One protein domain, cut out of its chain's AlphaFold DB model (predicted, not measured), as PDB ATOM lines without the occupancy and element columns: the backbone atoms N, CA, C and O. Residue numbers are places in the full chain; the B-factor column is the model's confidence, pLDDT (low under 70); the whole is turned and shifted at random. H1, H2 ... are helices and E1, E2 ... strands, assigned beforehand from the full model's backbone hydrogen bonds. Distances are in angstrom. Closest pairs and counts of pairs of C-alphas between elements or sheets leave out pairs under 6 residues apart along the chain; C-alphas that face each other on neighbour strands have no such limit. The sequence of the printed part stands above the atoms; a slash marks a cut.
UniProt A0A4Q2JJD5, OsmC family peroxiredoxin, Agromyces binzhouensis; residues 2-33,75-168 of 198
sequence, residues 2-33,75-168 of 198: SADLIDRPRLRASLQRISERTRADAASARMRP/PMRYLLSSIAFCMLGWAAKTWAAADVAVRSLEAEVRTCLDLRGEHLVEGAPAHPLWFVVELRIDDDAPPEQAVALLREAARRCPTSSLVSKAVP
ATOM      1  N   SER A   2     -36.742 -37.451 -37.433       56.19
ATOM      2  CA  SER A   2     -35.686 -36.472 -37.720       56.19
ATOM      3  C   SER A   2     -35.423 -36.497 -39.222       56.19
ATOM      4  O   SER A   2     -35.232 -37.578 -39.776       56.19
ATOM      5  N   ALA A   3     -35.515 -35.345 -39.883       83.31
ATOM      6  CA  ALA A   3     -35.243 -35.251 -41.310       83.31
ATOM      7  C   ALA A   3     -33.768 -35.590 -41.576       83.31
ATOM      8  O   ALA A   3     -32.902 -35.263 -40.765       83.31
ATOM      9  N   ASP A   4     -33.508 -36.263 -42.693       92.50
ATOM     10  CA  ASP A   4     -32.158 -36.516 -43.197       92.50
ATOM     11  C   ASP A   4     -31.458 -35.166 -43.442       92.50
ATOM     12  O   ASP A   4     -31.978 -34.318 -44.171       92.50
ATOM     13  N   LEU A   5     -30.312 -34.945 -42.798       96.75
ATOM     14  CA  LEU A   5     -29.517 -33.716 -42.863       96.75
ATOM     15  C   LEU A   5     -28.962 -33.482 -44.273       96.75
ATOM     16  O   LEU A   5     -28.693 -32.343 -44.657       96.75
ATOM     17  N   ILE A   6     -28.768 -34.554 -45.046       96.50
ATOM     18  CA  ILE A   6     -28.147 -34.504 -46.367       96.50
ATOM     19  C   ILE A   6     -29.132 -34.893 -47.476       96.50
ATOM     20  O   ILE A   6     -29.849 -35.886 -47.403       96.50
ATOM     21  N   ASP A   7     -29.111 -34.145 -48.580       96.88
ATOM     22  CA  ASP A   7     -29.819 -34.513 -49.811       96.88
ATOM     23  C   ASP A   7     -29.012 -35.591 -50.560       96.88
ATOM     24  O   ASP A   7     -28.167 -35.298 -51.419       96.88
ATOM     25  N   ARG A   8     -29.229 -36.859 -50.181       96.00
ATOM     26  CA  ARG A   8     -28.500 -38.007 -50.745       96.00
ATOM     27  C   ARG A   8     -28.609 -38.083 -52.274       96.00
ATOM     28  O   ARG A   8     -27.553 -38.190 -52.911       96.00
ATOM     29  N   PRO A   9     -29.803 -37.980 -52.902       97.44
ATOM     30  CA  PRO A   9     -29.914 -37.991 -54.361       97.44
ATOM     31  C   PRO A   9     -29.077 -36.898 -55.032       97.44
ATOM     32  O   PRO A   9     -28.324 -37.188 -55.968       97.44
ATOM     33  N   ARG A  10     -29.135 -35.655 -54.534       97.69
ATOM     34  CA  ARG A  10     -28.371 -34.536 -55.102       97.69
ATOM     35  C   ARG A  10     -26.866 -34.740 -54.978       97.69
ATOM     36  O   ARG A  10     -26.137 -34.487 -55.943       97.69
ATOM     37  N   LEU A  11     -26.385 -35.193 -53.820       97.75
ATOM     38  CA  LEU A  11     -24.956 -35.427 -53.592       97.75
ATOM     39  C   LEU A  11     -24.424 -36.575 -54.462       97.75
ATOM     40  O   LEU A  11     -23.378 -36.413 -55.098       97.75
ATOM     41  N   ARG A  12     -25.165 -37.685 -54.575       97.38
ATOM     42  CA  ARG A  12     -24.827 -38.807 -55.472       97.38
ATOM     43  C   ARG A  12     -24.757 -38.364 -56.929       97.38
ATOM     44  O   ARG A  12     -23.742 -38.594 -57.587       97.38
ATOM     45  N   ALA A  13     -25.787 -37.665 -57.406       97.44
ATOM     46  CA  ALA A  13     -25.825 -37.137 -58.766       97.44
ATOM     47  C   ALA A  13     -24.663 -36.165 -59.024       97.44
ATOM     48  O   ALA A  13     -24.074 -36.159 -60.103       97.44
ATOM     49  N   SER A  14     -24.288 -35.354 -58.028       95.88
ATOM     50  CA  SER A  14     -23.126 -34.471 -58.134       95.88
ATOM     51  C   SER A  14     -21.811 -35.234 -58.264       95.88
ATOM     52  O   SER A  14     -20.982 -34.852 -59.089       95.88
ATOM     53  N   LEU A  15     -21.601 -36.283 -57.465       95.62
ATOM     54  CA  LEU A  15     -20.393 -37.107 -57.541       95.62
ATOM     55  C   LEU A  15     -20.272 -37.794 -58.902       95.62
ATOM     56  O   LEU A  15     -19.204 -37.741 -59.510       95.62
ATOM     57  N   GLN A  16     -21.365 -38.385 -59.391       95.25
ATOM     58  CA  GLN A  16     -21.412 -39.049 -60.695       95.25
ATOM     59  C   GLN A  16     -21.095 -38.069 -61.823       95.25
ATOM     60  O   GLN A  16     -20.129 -38.278 -62.552       95.25
ATOM     61  N   ARG A  17     -21.810 -36.939 -61.880       94.25
ATOM     62  CA  ARG A  17     -21.634 -35.920 -62.924       94.25
ATOM     63  C   ARG A  17     -20.218 -35.357 -62.966       94.25
ATOM     64  O   ARG A  17     -19.647 -35.200 -64.039       94.25
ATOM     65  N   ILE A  18     -19.642 -35.034 -61.803       92.19
ATOM     66  CA  ILE A  18     -18.259 -34.545 -61.735       92.19
ATOM     67  C   ILE A  18     -17.314 -35.646 -62.209       92.19
ATOM     68  O   ILE A  18     -16.465 -35.380 -63.051       92.19
ATOM     69  N   SER A  19     -17.487 -36.879 -61.730       92.00
ATOM     70  CA  SER A  19     -16.638 -38.004 -62.117       92.00
ATOM     71  C   SER A  19     -16.672 -38.260 -63.627       92.00
ATOM     72  O   SER A  19     -15.616 -38.350 -64.248       92.00
ATOM     73  N   GLU A  20     -17.853 -38.304 -64.238       92.50
ATOM     74  CA  GLU A  20     -18.040 -38.449 -65.686       92.50
ATOM     75  C   GLU A  20     -17.378 -37.315 -66.463       92.50
ATOM     76  O   GLU A  20     -16.564 -37.582 -67.347       92.50
ATOM     77  N   ARG A  21     -17.634 -36.057 -66.077       89.25
ATOM     78  CA  ARG A  21     -17.007 -34.890 -66.708       89.25
ATOM     79  C   ARG A  21     -15.485 -34.971 -66.647       89.25
ATOM     80  O   ARG A  21     -14.826 -34.776 -67.660       89.25
ATOM     81  N   THR A  22     -14.925 -35.302 -65.482       90.56
ATOM     82  CA  THR A  22     -13.467 -35.400 -65.320       90.56
ATOM     83  C   THR A  22     -12.838 -36.552 -66.108       90.56
ATOM     84  O   THR A  22     -11.677 -36.444 -66.486       90.56
ATOM     85  N   ARG A  23     -13.582 -37.637 -66.380       89.81
ATOM     86  CA  ARG A  23     -13.118 -38.717 -67.269       89.81
ATOM     87  C   ARG A  23     -13.167 -38.311 -68.739       89.81
ATOM     88  O   ARG A  23     -12.292 -38.715 -69.492       89.81
ATOM     89  N   ALA A  24     -14.194 -37.561 -69.134       90.88
ATOM     90  CA  ALA A  24     -14.373 -37.117 -70.511       90.88
ATOM     91  C   ALA A  24     -13.353 -36.039 -70.908       90.88
ATOM     92  O   ALA A  24     -12.829 -36.074 -72.017       90.88
ATOM     93  N   ASP A  25     -13.052 -35.108 -70.000       89.12
ATOM     94  CA  ASP A  25     -12.075 -34.045 -70.221       89.12
ATOM     95  C   ASP A  25     -11.311 -33.732 -68.927       89.12
ATOM     96  O   ASP A  25     -11.771 -32.993 -68.049       89.12
ATOM     97  N   ALA A  26     -10.100 -34.279 -68.831       83.12
ATOM     98  CA  ALA A  26      -9.207 -34.056 -67.702       83.12
ATOM     99  C   ALA A  26      -8.705 -32.602 -67.602       83.12
ATOM    100  O   ALA A  26      -8.345 -32.161 -66.509       83.12
ATOM    101  N   ALA A  27      -8.677 -31.841 -68.702       80.69
ATOM    102  CA  ALA A  27      -8.289 -30.435 -68.672       80.69
ATOM    103  C   ALA A  27      -9.398 -29.581 -68.036       80.69
ATOM    104  O   ALA A  27      -9.100 -28.768 -67.160       80.69
ATOM    105  N   SER A  28     -10.672 -29.850 -68.361       75.56
ATOM    106  CA  SER A  28     -11.831 -29.206 -67.705       75.56
ATOM    107  C   SER A  28     -11.956 -29.509 -66.206       75.56
ATOM    108  O   SER A  28     -12.708 -28.849 -65.486       75.56
ATOM    109  N   ALA A  29     -11.234 -30.521 -65.717       83.56
ATOM    110  CA  ALA A  29     -11.217 -30.913 -64.313       83.56
ATOM    111  C   ALA A  29     -10.279 -30.056 -63.446       83.56
ATOM    112  O   ALA A  29     -10.297 -30.191 -62.220       83.56
ATOM    113  N   ARG A  30      -9.449 -29.199 -64.053       85.50
ATOM    114  CA  ARG A  30      -8.516 -28.337 -63.323       85.50
ATOM    115  C   ARG A  30      -9.233 -27.079 -62.848       85.50
ATOM    116  O   ARG A  30      -9.774 -26.324 -63.646       85.50
ATOM    117  N   MET A  31      -9.199 -26.844 -61.540       87.25
ATOM    118  CA  MET A  31      -9.681 -25.609 -60.928       87.25
ATOM    119  C   MET A  31      -8.511 -24.806 -60.367       87.25
ATOM    120  O   MET A  31      -7.603 -25.380 -59.768       87.25
ATOM    121  N   ARG A  32      -8.558 -23.483 -60.545       87.25
ATOM    122  CA  ARG A  32      -7.533 -22.535 -60.086       87.25
ATOM    123  C   ARG A  32      -8.166 -21.484 -59.174       87.25
ATOM    124  O   ARG A  32      -8.396 -20.358 -59.606       87.25
ATOM    125  N   PRO A  33      -8.552 -21.865 -57.946       90.06
ATOM    126  CA  PRO A  33      -9.062 -20.894 -56.994       90.06
ATOM    127  C   PRO A  33      -7.954 -19.897 -56.645       90.06
ATOM    128  O   PRO A  33      -6.802 -20.284 -56.451       90.06
ATOM    129  N   PRO A  75      -5.596 -15.824 -38.768       96.62
ATOM    130  CA  PRO A  75      -5.438 -16.624 -39.984       96.62
ATOM    131  C   PRO A  75      -5.500 -18.133 -39.706       96.62
ATOM    132  O   PRO A  75      -6.069 -18.905 -40.482       96.62
ATOM    133  N   MET A  76      -4.989 -18.570 -38.550       96.44
ATOM    134  CA  MET A  76      -5.044 -19.973 -38.135       96.44
ATOM    135  C   MET A  76      -6.485 -20.482 -37.961       96.44
ATOM    136  O   MET A  76      -6.774 -21.635 -38.280       96.44
ATOM    137  N   ARG A  77      -7.427 -19.641 -37.508       97.50
ATOM    138  CA  ARG A  77      -8.846 -20.024 -37.404       97.50
ATOM    139  C   ARG A  77      -9.476 -20.259 -38.772       97.50
ATOM    140  O   ARG A  77     -10.284 -21.179 -38.900       97.50
ATOM    141  N   TYR A  78      -9.058 -19.523 -39.798       97.62
ATOM    142  CA  TYR A  78      -9.477 -19.783 -41.175       97.62
ATOM    143  C   TYR A  78      -8.932 -21.116 -41.701       97.62
ATOM    144  O   TYR A  78      -9.687 -21.876 -42.310       97.62
ATOM    145  N   LEU A  79      -7.672 -21.460 -41.406       96.12
ATOM    146  CA  LEU A  79      -7.108 -22.766 -41.773       96.12
ATOM    147  C   LEU A  79      -7.868 -23.925 -41.107       96.12
ATOM    148  O   LEU A  79      -8.282 -24.862 -41.791       96.12
ATOM    149  N   LEU A  80      -8.099 -23.851 -39.794       97.88
ATOM    150  CA  LEU A  80      -8.840 -24.884 -39.057       97.88
ATOM    151  C   LEU A  80     -10.281 -25.024 -39.568       97.88
ATOM    152  O   LEU A  80     -10.755 -26.141 -39.775       97.88
ATOM    153  N   SER A  81     -10.943 -23.899 -39.852       98.06
ATOM    154  CA  SER A  81     -12.291 -23.887 -40.434       98.06
ATOM    155  C   SER A  81     -12.307 -24.505 -41.833       98.06
ATOM    156  O   SER A  81     -13.180 -25.310 -42.140       98.06
ATOM    157  N   SER A  82     -11.307 -24.207 -42.668       97.38
ATOM    158  CA  SER A  82     -11.152 -24.805 -44.002       97.38
ATOM    159  C   SER A  82     -11.014 -26.332 -43.936       97.38
ATOM    160  O   SER A  82     -11.657 -27.057 -44.704       97.38
ATOM    161  N   ILE A  83     -10.239 -26.849 -42.976       97.56
ATOM    162  CA  ILE A  83     -10.124 -28.294 -42.726       97.56
ATOM    163  C   ILE A  83     -11.482 -28.877 -42.314       97.56
ATOM    164  O   ILE A  83     -11.922 -29.858 -42.918       97.56
ATOM    165  N   ALA A  84     -12.168 -28.247 -41.354       98.31
ATOM    166  CA  ALA A  84     -13.474 -28.687 -40.864       98.31
ATOM    167  C   ALA A  84     -14.525 -28.732 -41.985       98.31
ATOM    168  O   ALA A  84     -15.110 -29.783 -42.247       98.31
ATOM    169  N   PHE A  85     -14.720 -27.622 -42.704       98.38
ATOM    170  CA  PHE A  85     -15.711 -27.508 -43.779       98.38
ATOM    171  C   PHE A  85     -15.469 -28.518 -44.893       98.38
ATOM    172  O   PHE A  85     -16.403 -29.153 -45.388       98.38
ATOM    173  N   CYS A  86     -14.209 -28.698 -45.289       98.19
ATOM    174  CA  CYS A  86     -13.881 -29.642 -46.341       98.19
ATOM    175  C   CYS A  86     -14.097 -31.094 -45.891       98.19
ATOM    176  O   CYS A  86     -14.602 -31.896 -46.679       98.19
ATOM    177  N   MET A  87     -13.752 -31.431 -44.642       98.12
ATOM    178  CA  MET A  87     -14.006 -32.762 -44.088       98.12
ATOM    179  C   MET A  87     -15.508 -33.052 -44.013       98.12
ATOM    180  O   MET A  87     -15.947 -34.072 -44.540       98.12
ATOM    181  N   LEU A  88     -16.300 -32.132 -43.454       98.50
ATOM    182  CA  LEU A  88     -17.762 -32.232 -43.385       98.50
ATOM    183  C   LEU A  88     -18.379 -32.438 -44.773       98.50
ATOM    184  O   LEU A  88     -19.173 -33.354 -44.982       98.50
ATOM    185  N   GLY A  89     -17.961 -31.631 -45.751       98.31
ATOM    186  CA  GLY A  89     -18.464 -31.727 -47.118       98.31
ATOM    187  C   GLY A  89     -18.142 -33.064 -47.794       98.31
ATOM    188  O   GLY A  89     -18.941 -33.555 -48.592       98.31
ATOM    189  N   TRP A  90     -16.988 -33.670 -47.497       98.31
ATOM    190  CA  TRP A  90     -16.637 -34.989 -48.028       98.31
ATOM    191  C   TRP A  90     -17.262 -36.146 -47.256       98.31
ATOM    192  O   TRP A  90     -17.647 -37.117 -47.902       98.31
ATOM    193  N   ALA A  91     -17.437 -36.031 -45.941       98.25
ATOM    194  CA  ALA A  91     -18.186 -36.995 -45.141       98.25
ATOM    195  C   ALA A  91     -19.653 -37.063 -45.602       98.25
ATOM    196  O   ALA A  91     -20.142 -38.137 -45.939       98.25
ATOM    197  N   ALA A  92     -20.322 -35.921 -45.786       98.31
ATOM    198  CA  ALA A  92     -21.677 -35.882 -46.348       98.31
ATOM    199  C   ALA A  92     -21.767 -36.604 -47.709       98.31
ATOM    200  O   ALA A  92     -22.701 -37.360 -47.978       98.31
ATOM    201  N   LYS A  93     -20.765 -36.410 -48.575       98.44
ATOM    202  CA  LYS A  93     -20.694 -37.058 -49.893       98.44
ATOM    203  C   LYS A  93     -20.480 -38.569 -49.803       98.44
ATOM    204  O   LYS A  93     -21.085 -39.288 -50.596       98.44
ATOM    205  N   THR A  94     -19.626 -39.060 -48.905       98.25
ATOM    206  CA  THR A  94     -19.382 -40.506 -48.776       98.25
ATOM    207  C   THR A  94     -20.575 -41.227 -48.163       98.25
ATOM    208  O   THR A  94     -20.971 -42.260 -48.696       98.25
ATOM    209  N   TRP A  95     -21.229 -40.643 -47.156       98.12
ATOM    210  CA  TRP A  95     -22.479 -41.180 -46.608       98.12
ATOM    211  C   TRP A  95     -23.600 -41.216 -47.646       98.12
ATOM    212  O   TRP A  95     -24.225 -42.258 -47.842       98.12
ATOM    213  N   ALA A  96     -23.781 -40.138 -48.417       97.88
ATOM    214  CA  ALA A  96     -24.733 -40.133 -49.526       97.88
ATOM    215  C   ALA A  96     -24.412 -41.193 -50.594       97.88
ATOM    216  O   ALA A  96     -25.312 -41.856 -51.114       97.88
ATOM    217  N   ALA A  97     -23.134 -41.383 -50.937       97.56
ATOM    218  CA  ALA A  97     -22.713 -42.403 -51.898       97.56
ATOM    219  C   ALA A  97     -23.011 -43.834 -51.417       97.56
ATOM    220  O   ALA A  97     -23.330 -44.695 -52.238       97.56
ATOM    221  N   ALA A  98     -22.967 -44.064 -50.105       97.38
ATOM    222  CA  ALA A  98     -23.350 -45.322 -49.470       97.38
ATOM    223  C   ALA A  98     -24.852 -45.434 -49.158       97.38
ATOM    224  O   ALA A  98     -25.279 -46.454 -48.631       97.38
ATOM    225  N   ASP A  99     -25.636 -44.407 -49.499       96.88
ATOM    226  CA  ASP A  99     -27.070 -44.309 -49.217       96.88
ATOM    227  C   ASP A  99     -27.429 -44.426 -47.722       96.88
ATOM    228  O   ASP A  99     -28.479 -44.943 -47.352       96.88
ATOM    229  N   VAL A 100     -26.550 -43.912 -46.856       97.06
ATOM    230  CA  VAL A 100     -26.750 -43.862 -45.401       97.06
ATOM    231  C   VAL A 100     -27.337 -42.505 -45.018       97.06
ATOM    232  O   VAL A 100     -26.768 -41.467 -45.363       97.06
ATOM    233  N   ALA A 101     -28.467 -42.511 -44.307       95.62
ATOM    234  CA  ALA A 101     -29.084 -41.298 -43.773       95.62
ATOM    235  C   ALA A 101     -28.250 -40.718 -42.623       95.62
ATOM    236  O   ALA A 101     -27.724 -41.463 -41.796       95.62
ATOM    237  N   VAL A 102     -28.156 -39.392 -42.559       97.44
ATOM    238  CA  VAL A 102     -27.394 -38.683 -41.523       97.44
ATOM    239  C   VAL A 102     -28.337 -37.736 -40.809       97.44
ATOM    240  O   VAL A 102     -28.974 -36.910 -41.445       97.44
ATOM    241  N   ARG A 103     -28.442 -37.830 -39.488       97.75
ATOM    242  CA  ARG A 103     -29.283 -36.948 -38.666       97.75
ATOM    243  C   ARG A 103     -28.504 -35.739 -38.156       97.75
ATOM    244  O   ARG A 103     -29.041 -34.635 -38.148       97.75
ATOM    245  N   SER A 104     -27.238 -35.925 -37.792       98.06
ATOM    246  CA  SER A 104     -26.313 -34.843 -37.445       98.06
ATOM    247  C   SER A 104     -24.888 -35.186 -37.867       98.06
ATOM    248  O   SER A 104     -24.522 -36.358 -37.963       98.06
ATOM    249  N   LEU A 105     -24.089 -34.158 -38.153       97.81
ATOM    250  CA  LEU A 105     -22.680 -34.295 -38.498       97.81
ATOM    251  C   LEU A 105     -21.931 -33.019 -38.111       97.81
ATOM    252  O   LEU A 105     -22.182 -31.949 -38.667       97.81
ATOM    253  N   GLU A 106     -20.990 -33.146 -37.185       98.44
ATOM    254  CA  GLU A 106     -20.213 -32.044 -36.623       98.44
ATOM    255  C   GLU A 106     -18.718 -32.349 -36.695       98.44
ATOM    256  O   GLU A 106     -18.315 -33.510 -36.609       98.44
ATOM    257  N   ALA A 107     -17.898 -31.305 -36.835       98.25
ATOM    258  CA  ALA A 107     -16.446 -31.410 -36.875       98.25
ATOM    259  C   ALA A 107     -15.797 -30.422 -35.908       98.25
ATOM    260  O   ALA A 107     -16.093 -29.229 -35.938       98.25
ATOM    261  N   GLU A 108     -14.844 -30.912 -35.127       98.44
ATOM    262  CA  GLU A 108     -13.965 -30.106 -34.289       98.44
ATOM    263  C   GLU A 108     -12.524 -30.300 -34.762       98.44
ATOM    264  O   GLU A 108     -12.067 -31.430 -34.946       98.44
ATOM    265  N   VAL A 109     -11.803 -29.202 -34.996       98.19
ATOM    266  CA  VAL A 109     -10.415 -29.253 -35.472       98.19
ATOM    267  C   VAL A 109      -9.516 -28.503 -34.511       98.19
ATOM    268  O   VAL A 109      -9.681 -27.303 -34.287       98.19
ATOM    269  N   ARG A 110      -8.520 -29.209 -33.980       97.75
ATOM    270  CA  ARG A 110      -7.514 -28.652 -33.070       97.75
ATOM    271  C   ARG A 110      -6.105 -28.940 -33.558       97.75
ATOM    272  O   ARG A 110      -5.858 -29.914 -34.267       97.75
ATOM    273  N   THR A 111      -5.178 -28.083 -33.156       97.56
ATOM    274  CA  THR A 111      -3.771 -28.144 -33.550       97.56
ATOM    275  C   THR A 111      -2.874 -27.624 -32.429       97.56
ATOM    276  O   THR A 111      -3.377 -27.073 -31.450       97.56
ATOM    277  N   CYS A 112      -1.561 -27.794 -32.572       97.25
ATOM    278  CA  CYS A 112      -0.556 -27.237 -31.673       97.25
ATOM    279  C   CYS A 112       0.505 -26.481 -32.474       97.25
ATOM    280  O   CYS A 112       1.008 -26.999 -33.471       97.25
ATOM    281  N   LEU A 113       0.835 -25.276 -32.016       95.81
ATOM    282  CA  LEU A 113       1.905 -24.434 -32.541       95.81
ATOM    283  C   LEU A 113       3.020 -24.337 -31.502       95.81
ATOM    284  O   LEU A 113       2.744 -24.188 -30.313       95.81
ATOM    285  N   ASP A 114       4.265 -24.363 -31.965       96.06
ATOM    286  CA  ASP A 114       5.411 -23.912 -31.183       96.06
ATOM    287  C   ASP A 114       5.770 -22.498 -31.645       96.06
ATOM    288  O   ASP A 114       6.323 -22.314 -32.729       96.06
ATOM    289  N   LEU A 115       5.429 -21.487 -30.840       94.75
ATOM    290  CA  LEU A 115       5.622 -20.082 -31.219       94.75
ATOM    291  C   LEU A 115       7.100 -19.722 -31.419       94.75
ATOM    292  O   LEU A 115       7.412 -18.781 -32.144       94.75
ATOM    293  N   ARG A 116       8.039 -20.503 -30.865       96.62
ATOM    294  CA  ARG A 116       9.466 -20.325 -31.171       96.62
ATOM    295  C   ARG A 116       9.732 -20.425 -32.669       96.62
ATOM    296  O   ARG A 116      10.615 -19.734 -33.166       96.62
ATOM    297  N   GLY A 117       8.953 -21.230 -33.394       96.00
ATOM    298  CA  GLY A 117       9.112 -21.407 -34.829       96.00
ATOM    299  C   GLY A 117       8.780 -20.156 -35.636       96.00
ATOM    300  O   GLY A 117       9.568 -19.774 -36.499       96.00
ATOM    301  N   GLU A 118       7.673 -19.468 -35.333       92.88
ATOM    302  CA  GLU A 118       7.340 -18.200 -36.008       92.88
ATOM    303  C   GLU A 118       8.299 -17.060 -35.633       92.88
ATOM    304  O   GLU A 118       8.500 -16.137 -36.420       92.88
ATOM    305  N   HIS A 119       8.969 -17.169 -34.484       94.56
ATOM    306  CA  HIS A 119       9.993 -16.225 -34.030       94.56
ATOM    307  C   HIS A 119      11.437 -16.643 -34.360       94.56
ATOM    308  O   HIS A 119      12.372 -15.955 -33.952       94.56
ATOM    309  N   LEU A 120      11.639 -17.741 -35.100       94.75
ATOM    310  CA  LEU A 120      12.959 -18.271 -35.482       94.75
ATOM    311  C   LEU A 120      13.901 -18.539 -34.289       94.75
ATOM    312  O   LEU A 120      15.122 -18.408 -34.390       94.75
ATOM    313  N   VAL A 121      13.334 -18.945 -33.155       97.06
ATOM    314  CA  VAL A 121      14.053 -19.287 -31.926       97.06
ATOM    315  C   VAL A 121      14.342 -20.787 -31.906       97.06
ATOM    316  O   VAL A 121      13.450 -21.611 -32.103       97.06
ATOM    317  N   GLU A 122      15.604 -21.148 -31.665       93.44
ATOM    318  CA  GLU A 122      16.044 -22.537 -31.432       93.44
ATOM    319  C   GLU A 122      15.692 -23.541 -32.553       93.44
ATOM    320  O   GLU A 122      15.683 -24.749 -32.331       93.44
ATOM    321  N   GLY A 123      15.422 -23.062 -33.772       92.81
ATOM    322  CA  GLY A 123      15.136 -23.916 -34.930       92.81
ATOM    323  C   GLY A 123      13.821 -24.700 -34.844       92.81
ATOM    324  O   GLY A 123      13.656 -25.679 -35.571       92.81
ATOM    325  N   ALA A 124      12.892 -24.297 -33.970       95.88
ATOM    326  CA  ALA A 124      11.559 -24.888 -33.921       95.88
ATOM    327  C   ALA A 124      10.814 -24.695 -35.264       95.88
ATOM    328  O   ALA A 124      11.027 -23.693 -35.955       95.88
ATOM    329  N   PRO A 125       9.940 -25.631 -35.672       94.25
ATOM    330  CA  PRO A 125       9.175 -25.484 -36.905       94.25
ATOM    331  C   PRO A 125       8.107 -24.392 -36.766       94.25
ATOM    332  O   PRO A 125       7.377 -24.353 -35.780       94.25
ATOM    333  N   ALA A 126       7.962 -23.542 -37.785       94.19
ATOM    334  CA  ALA A 126       6.916 -22.512 -37.827       94.19
ATOM    335  C   ALA A 126       5.518 -23.067 -38.177       94.19
ATOM    336  O   ALA A 126       4.513 -22.379 -38.019       94.19
ATOM    337  N   HIS A 127       5.438 -24.298 -38.690       93.06
ATOM    338  CA  HIS A 127       4.167 -24.944 -39.011       93.06
ATOM    339  C   HIS A 127       3.587 -25.671 -37.788       93.06
ATOM    340  O   HIS A 127       4.325 -26.026 -36.866       93.06
ATOM    341  N   PRO A 128       2.280 -25.987 -37.787       95.19
ATOM    342  CA  PRO A 128       1.698 -26.753 -36.697       95.19
ATOM    343  C   PRO A 128       2.299 -28.153 -36.554       95.19
ATOM    344  O   PRO A 128       2.634 -28.807 -37.543       95.19
ATOM    345  N   LEU A 129       2.423 -28.611 -35.308       95.12
ATOM    346  CA  LEU A 129       3.041 -29.892 -34.954       95.12
ATOM    347  C   LEU A 129       2.138 -31.084 -35.290       95.12
ATOM    348  O   LEU A 129       2.620 -32.168 -35.605       95.12
ATOM    349  N   TRP A 130       0.822 -30.892 -35.198       95.19
ATOM    350  CA  TRP A 130      -0.189 -31.900 -35.514       95.19
ATOM    351  C   TRP A 130      -1.559 -31.250 -35.696       95.19
ATOM    352  O   TRP A 130      -1.819 -30.173 -35.167       95.19
ATOM    353  N   PHE A 131      -2.465 -31.942 -36.381       96.50
ATOM    354  CA  PHE A 131      -3.892 -31.623 -36.420       96.50
ATOM    355  C   PHE A 131      -4.696 -32.835 -35.953       96.50
ATOM    356  O   PHE A 131      -4.340 -33.971 -36.260       96.50
ATOM    357  N   VAL A 132      -5.797 -32.594 -35.249       97.06
ATOM    358  CA  VAL A 132      -6.805 -33.612 -34.938       97.06
ATOM    359  C   VAL A 132      -8.147 -33.103 -35.429       97.06
ATOM    360  O   VAL A 132      -8.550 -32.002 -35.058       97.06
ATOM    361  N   VAL A 133      -8.811 -33.911 -36.254       97.12
ATOM    362  CA  VAL A 133     -10.197 -33.704 -36.674       97.12
ATOM    363  C   VAL A 133     -11.050 -34.730 -35.942       97.12
ATOM    364  O   VAL A 133     -10.915 -35.928 -36.185       97.12
ATOM    365  N   GLU A 134     -11.901 -34.265 -35.039       97.94
ATOM    366  CA  GLU A 134     -12.919 -35.086 -34.394       97.94
ATOM    367  C   GLU A 134     -14.242 -34.901 -35.134       97.94
ATOM    368  O   GLU A 134     -14.680 -33.770 -35.339       97.94
ATOM    369  N   LEU A 135     -14.864 -36.005 -35.552       97.56
ATOM    370  CA  LEU A 135     -16.193 -35.997 -36.155       97.56
ATOM    371  C   LEU A 135     -17.186 -36.672 -35.223       97.56
ATOM    372  O   LEU A 135     -16.947 -37.789 -34.762       97.56
ATOM    373  N   ARG A 136     -18.315 -36.006 -35.003       98.38
ATOM    374  CA  ARG A 136     -19.463 -36.545 -34.273       98.38
ATOM    375  C   ARG A 136     -20.602 -36.694 -35.271       98.38
ATOM    376  O   ARG A 136     -20.953 -35.725 -35.942       98.38
ATOM    377  N   ILE A 137     -21.112 -37.910 -35.421       97.69
ATOM    378  CA  ILE A 137     -22.136 -38.250 -36.409       97.69
ATOM    379  C   ILE A 137     -23.243 -39.072 -35.758       97.69
ATOM    380  O   ILE A 137     -22.970 -39.958 -34.949       97.69
ATOM    381  N   ASP A 138     -24.479 -38.758 -36.126       97.94
ATOM    382  CA  ASP A 138     -25.665 -39.545 -35.804       97.94
ATOM    383  C   ASP A 138     -26.232 -40.123 -37.109       97.94
ATOM    384  O   ASP A 138     -26.779 -39.385 -37.931       97.94
ATOM    385  N   ASP A 139     -26.058 -41.426 -37.336       96.50
ATOM    386  CA  ASP A 139     -26.457 -42.141 -38.556       96.50
ATOM    387  C   ASP A 139     -26.944 -43.575 -38.252       96.50
ATOM    388  O   ASP A 139     -27.042 -43.978 -37.091       96.50
ATOM    389  N   ASP A 140     -27.305 -44.334 -39.292       91.88
ATOM    390  CA  ASP A 140     -27.709 -45.747 -39.177       91.88
ATOM    391  C   ASP A 140     -26.622 -46.734 -39.653       91.88
ATOM    392  O   ASP A 140     -26.894 -47.924 -39.836       91.88
ATOM    393  N   ALA A 141     -25.394 -46.267 -39.898       96.56
ATOM    394  CA  ALA A 141     -24.312 -47.130 -40.354       96.56
ATOM    395  C   ALA A 141     -23.734 -47.954 -39.188       96.56
ATOM    396  O   ALA A 141     -23.459 -47.423 -38.111       96.56
ATOM    397  N   PRO A 142     -23.449 -49.254 -39.387       97.56
ATOM    398  CA  PRO A 142     -22.649 -50.002 -38.431       97.56
ATOM    399  C   PRO A 142     -21.249 -49.368 -38.294       97.56
ATOM    400  O   PRO A 142     -20.710 -48.855 -39.282       97.56
ATOM    401  N   PRO A 143     -20.601 -49.457 -37.113       97.81
ATOM    402  CA  PRO A 143     -19.334 -48.770 -36.844       97.81
ATOM    403  C   PRO A 143     -18.232 -49.018 -37.885       97.81
ATOM    404  O   PRO A 143     -17.513 -48.097 -38.267       97.81
ATOM    405  N   GLU A 144     -18.109 -50.243 -38.396       97.94
ATOM    406  CA  GLU A 144     -17.111 -50.578 -39.419       97.94
ATOM    407  C   GLU A 144     -17.356 -49.847 -40.747       97.94
ATOM    408  O   GLU A 144     -16.408 -49.380 -41.387       97.94
ATOM    409  N   GLN A 145     -18.626 -49.693 -41.140       98.38
ATOM    410  CA  GLN A 145     -19.001 -48.926 -42.324       98.38
ATOM    411  C   GLN A 145     -18.715 -47.439 -42.106       98.38
ATOM    412  O   GLN A 145     -18.077 -46.828 -42.961       98.38
ATOM    413  N   ALA A 146     -19.088 -46.873 -40.955       98.19
ATOM    414  CA  ALA A 146     -18.784 -45.480 -40.625       98.19
ATOM    415  C   ALA A 146     -17.270 -45.191 -40.690       98.19
ATOM    416  O   ALA A 146     -16.834 -44.212 -41.302       98.19
ATOM    417  N   VAL A 147     -16.432 -46.093 -40.163       98.31
ATOM    418  CA  VAL A 147     -14.966 -45.989 -40.265       98.31
ATOM    419  C   VAL A 147     -14.492 -46.017 -41.722       98.31
ATOM    420  O   VAL A 147     -13.624 -45.224 -42.105       98.31
ATOM    421  N   ALA A 148     -15.039 -46.910 -42.553       98.50
ATOM    422  CA  ALA A 148     -14.680 -46.995 -43.968       98.50
ATOM    423  C   ALA A 148     -15.052 -45.712 -44.734       98.50
ATOM    424  O   ALA A 148     -14.220 -45.171 -45.472       98.50
ATOM    425  N   LEU A 149     -16.259 -45.189 -44.502       98.44
ATOM    426  CA  LEU A 149     -16.763 -43.969 -45.129       98.44
ATOM    427  C   LEU A 149     -15.974 -42.727 -44.697       98.44
ATOM    428  O   LEU A 149     -15.690 -41.861 -45.530       98.44
ATOM    429  N   LEU A 150     -15.552 -42.657 -43.431       97.94
ATOM    430  CA  LEU A 150     -14.685 -41.592 -42.932       97.94
ATOM    431  C   LEU A 150     -13.299 -41.636 -43.587       97.94
ATOM    432  O   LEU A 150     -12.809 -40.627 -44.095       97.94
ATOM    433  N   ARG A 151     -12.658 -42.809 -43.632       97.25
ATOM    434  CA  ARG A 151     -11.346 -42.966 -44.289       97.25
ATOM    435  C   ARG A 151     -11.403 -42.585 -45.764       97.25
ATOM    436  O   ARG A 151     -10.457 -42.019 -46.314       97.25
ATOM    437  N   GLU A 152     -12.510 -42.904 -46.419       97.88
ATOM    438  CA  GLU A 152     -12.766 -42.497 -47.791       97.88
ATOM    439  C   GLU A 152     -12.968 -40.982 -47.932       97.88
ATOM    440  O   GLU A 152     -12.388 -40.388 -48.844       97.88
ATOM    441  N   ALA A 153     -13.712 -40.346 -47.023       97.81
ATOM    442  CA  ALA A 153     -13.889 -38.896 -47.001       97.81
ATOM    443  C   ALA A 153     -12.544 -38.176 -46.840       97.81
ATOM    444  O   ALA A 153     -12.205 -37.315 -47.653       97.81
ATOM    445  N   ALA A 154     -11.733 -38.599 -45.866       96.06
ATOM    446  CA  ALA A 154     -10.409 -38.039 -45.614       96.06
ATOM    447  C   ALA A 154      -9.477 -38.173 -46.830       96.06
ATOM    448  O   ALA A 154      -8.786 -37.221 -47.187       96.06
ATOM    449  N   ARG A 155      -9.504 -39.320 -47.528       95.62
ATOM    450  CA  ARG A 155      -8.713 -39.541 -48.752       95.62
ATOM    451  C   ARG A 155      -9.126 -38.621 -49.903       95.62
ATOM    452  O   ARG A 155      -8.284 -38.264 -50.723       95.62
ATOM    453  N   ARG A 156     -10.412 -38.273 -50.003       95.81
ATOM    454  CA  ARG A 156     -10.928 -37.385 -51.057       95.81
ATOM    455  C   ARG A 156     -10.814 -35.903 -50.718       95.81
ATOM    456  O   ARG A 156     -10.836 -35.088 -51.634       95.81
ATOM    457  N   CYS A 157     -10.706 -35.561 -49.438       96.50
ATOM    458  CA  CYS A 157     -10.657 -34.197 -48.934       96.50
ATOM    459  C   CYS A 157      -9.351 -33.476 -49.327       96.50
ATOM    460  O   CYS A 157      -8.285 -33.841 -48.823       96.50
ATOM    461  N   PRO A 158      -9.397 -32.422 -50.175       95.19
ATOM    462  CA  PRO A 158      -8.197 -31.689 -50.569       95.19
ATOM    463  C   PRO A 158      -7.447 -31.056 -49.397       95.19
ATOM    464  O   PRO A 158      -6.224 -31.099 -49.390       95.19
ATOM    465  N   THR A 159      -8.140 -30.517 -48.388       95.06
ATOM    466  CA  THR A 159      -7.470 -29.881 -47.239       95.06
ATOM    467  C   THR A 159      -6.821 -30.910 -46.316       95.06
ATOM    468  O   THR A 159      -5.718 -30.678 -45.837       95.06
ATOM    469  N   SER A 160      -7.430 -32.091 -46.146       90.00
ATOM    470  CA  SER A 160      -6.799 -33.215 -45.435       90.00
ATOM    471  C   SER A 160      -5.580 -33.744 -46.194       90.00
ATOM    472  O   SER A 160      -4.537 -34.013 -45.597       90.00
ATOM    473  N   SER A 161      -5.676 -33.854 -47.525       92.19
ATOM    474  CA  SER A 161      -4.525 -34.214 -48.358       92.19
ATOM    475  C   SER A 161      -3.443 -33.133 -48.357       92.19
ATOM    476  O   SER A 161      -2.283 -33.483 -48.547       92.19
ATOM    477  N   LEU A 162      -3.797 -31.856 -48.198       91.81
ATOM    478  CA  LEU A 162      -2.847 -30.753 -48.082       91.81
ATOM    479  C   LEU A 162      -2.079 -30.854 -46.768       91.81
ATOM    480  O   LEU A 162      -0.864 -30.925 -46.799       91.81
ATOM    481  N   VAL A 163      -2.754 -30.927 -45.617       90.62
ATOM    482  CA  VAL A 163      -2.051 -30.942 -44.316       90.62
ATOM    483  C   VAL A 163      -1.210 -32.200 -44.092       90.62
ATOM    484  O   VAL A 163      -0.274 -32.179 -43.302       90.62
ATOM    485  N   SER A 164      -1.522 -33.295 -44.790       86.12
ATOM    486  CA  SER A 164      -0.746 -34.541 -44.740       86.12
ATOM    487  C   SER A 164       0.415 -34.596 -45.742       86.12
ATOM    488  O   SER A 164       1.172 -35.567 -45.729       86.12
ATOM    489  N   LYS A 165       0.571 -33.591 -46.614       87.19
ATOM    490  CA  LYS A 165       1.614 -33.552 -47.647       87.19
ATOM    491  C   LYS A 165       2.361 -32.224 -47.633       87.19
ATOM    492  O   LYS A 165       1.780 -31.160 -47.476       87.19
ATOM    493  N   ALA A 166       3.652 -32.267 -47.925       81.44
ATOM    494  CA  ALA A 166       4.395 -31.057 -48.252       81.44
ATOM    495  C   ALA A 166       4.045 -30.624 -49.689       81.44
ATOM    496  O   ALA A 166       4.542 -31.207 -50.653       81.44
ATOM    497  N   VAL A 167       3.154 -29.642 -49.838       89.50
ATOM    498  CA  VAL A 167       2.867 -29.008 -51.135       89.50
ATOM    499  C   VAL A 167       3.828 -27.823 -51.328       89.50
ATOM    500  O   VAL A 167       3.930 -27.002 -50.416       89.50
ATOM    501  N   PRO A 168       4.544 -27.713 -52.468       92.44
ATOM    502  CA  PRO A 168       5.469 -26.608 -52.712       92.44
ATOM    503  C   PRO A 168       4.783 -25.240 -52.665       92.44
ATOM    504  O   PRO A 168       3.701 -25.059 -53.224       92.44
TER     505      PRO A 168
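What this domain is: This is residues 2 to 33 and 75 to 168 of the 198 residues of the protein "OsmC family peroxiredoxin" of Agromyces binzhouensis (UniProt A0A4Q2JJD5). A long helix, H2, packs on a long two-stranded ribbon, E1 and E2, while H4 and H5 cross H2. H1 makes a corner with the last residues of H2, residues 23 to 28, of which 23 and 24 belong to H1, stick out, and short H3 lies beyond the far end of the ribbon. The printed part has 126 residues, in the order H1 H2 E1 H3 E2 H4 H5, with an antiparallel sheet E1 - E2. The class is mixed, helices and strands; the whole is loose, with a radius of gyration of the C-alphas of 17.4 A and spans of 53 by 39 by 24 A.

How they stand to each other: H1, residues 8 to 24, touches H2, residues 75 to 97, with residues 8 to 15 alone, about perpendicular at 83 degrees; the closest C-alphas, of Arg 8 and Ala 96, are 4.5 A apart. The closest C-alphas of H2 and E1, residues 102 to 112, are those of Ala 84 and Ala 107, 5.7 A apart. E1 and E2, residues 130 to 139, are antiparallel at 168 degrees; N 108 and O 134 are within hydrogen-bond range at 2.9 A. H4, residues 143 to 156, touches H2 at a steep tilt of 57 degrees, opposite ways, with the C-alphas of Trp 90 and Ala 153 closest at 4.9 A. H5, residues 158 to 163, touches H2 at a steep tilt of 45 degrees, opposite ways; the C-alphas of Ile 83 and Thr 159 are closest at 5.5 A. In H1, H2, H4 and H5 every O i to N i+4 pair is within hydrogen-bond range; H3, residues 115 to 118, is too short for one.

Where its parts are: H1 begins at C-alpha 8, (-28.500, -38.007, -50.745), and spans 24.3 A. H2 spans 33.2 A, E1 30.8 A, E2 28.4 A and H4 20.1 A. H5 ends at C-alpha 163, (-2.051, -30.942, -44.316).

The domain as a whole: The C-alphas farthest apart, of Ser 2 and Glu 122, are 53.9 A apart. Residues 34 to 74 are not printed; C-alphas 33 and 75 are 17.9 A apart across the cut. The link H3 to E2 is long, with 11 residues. Residue 2 is under 70 in pLDDT.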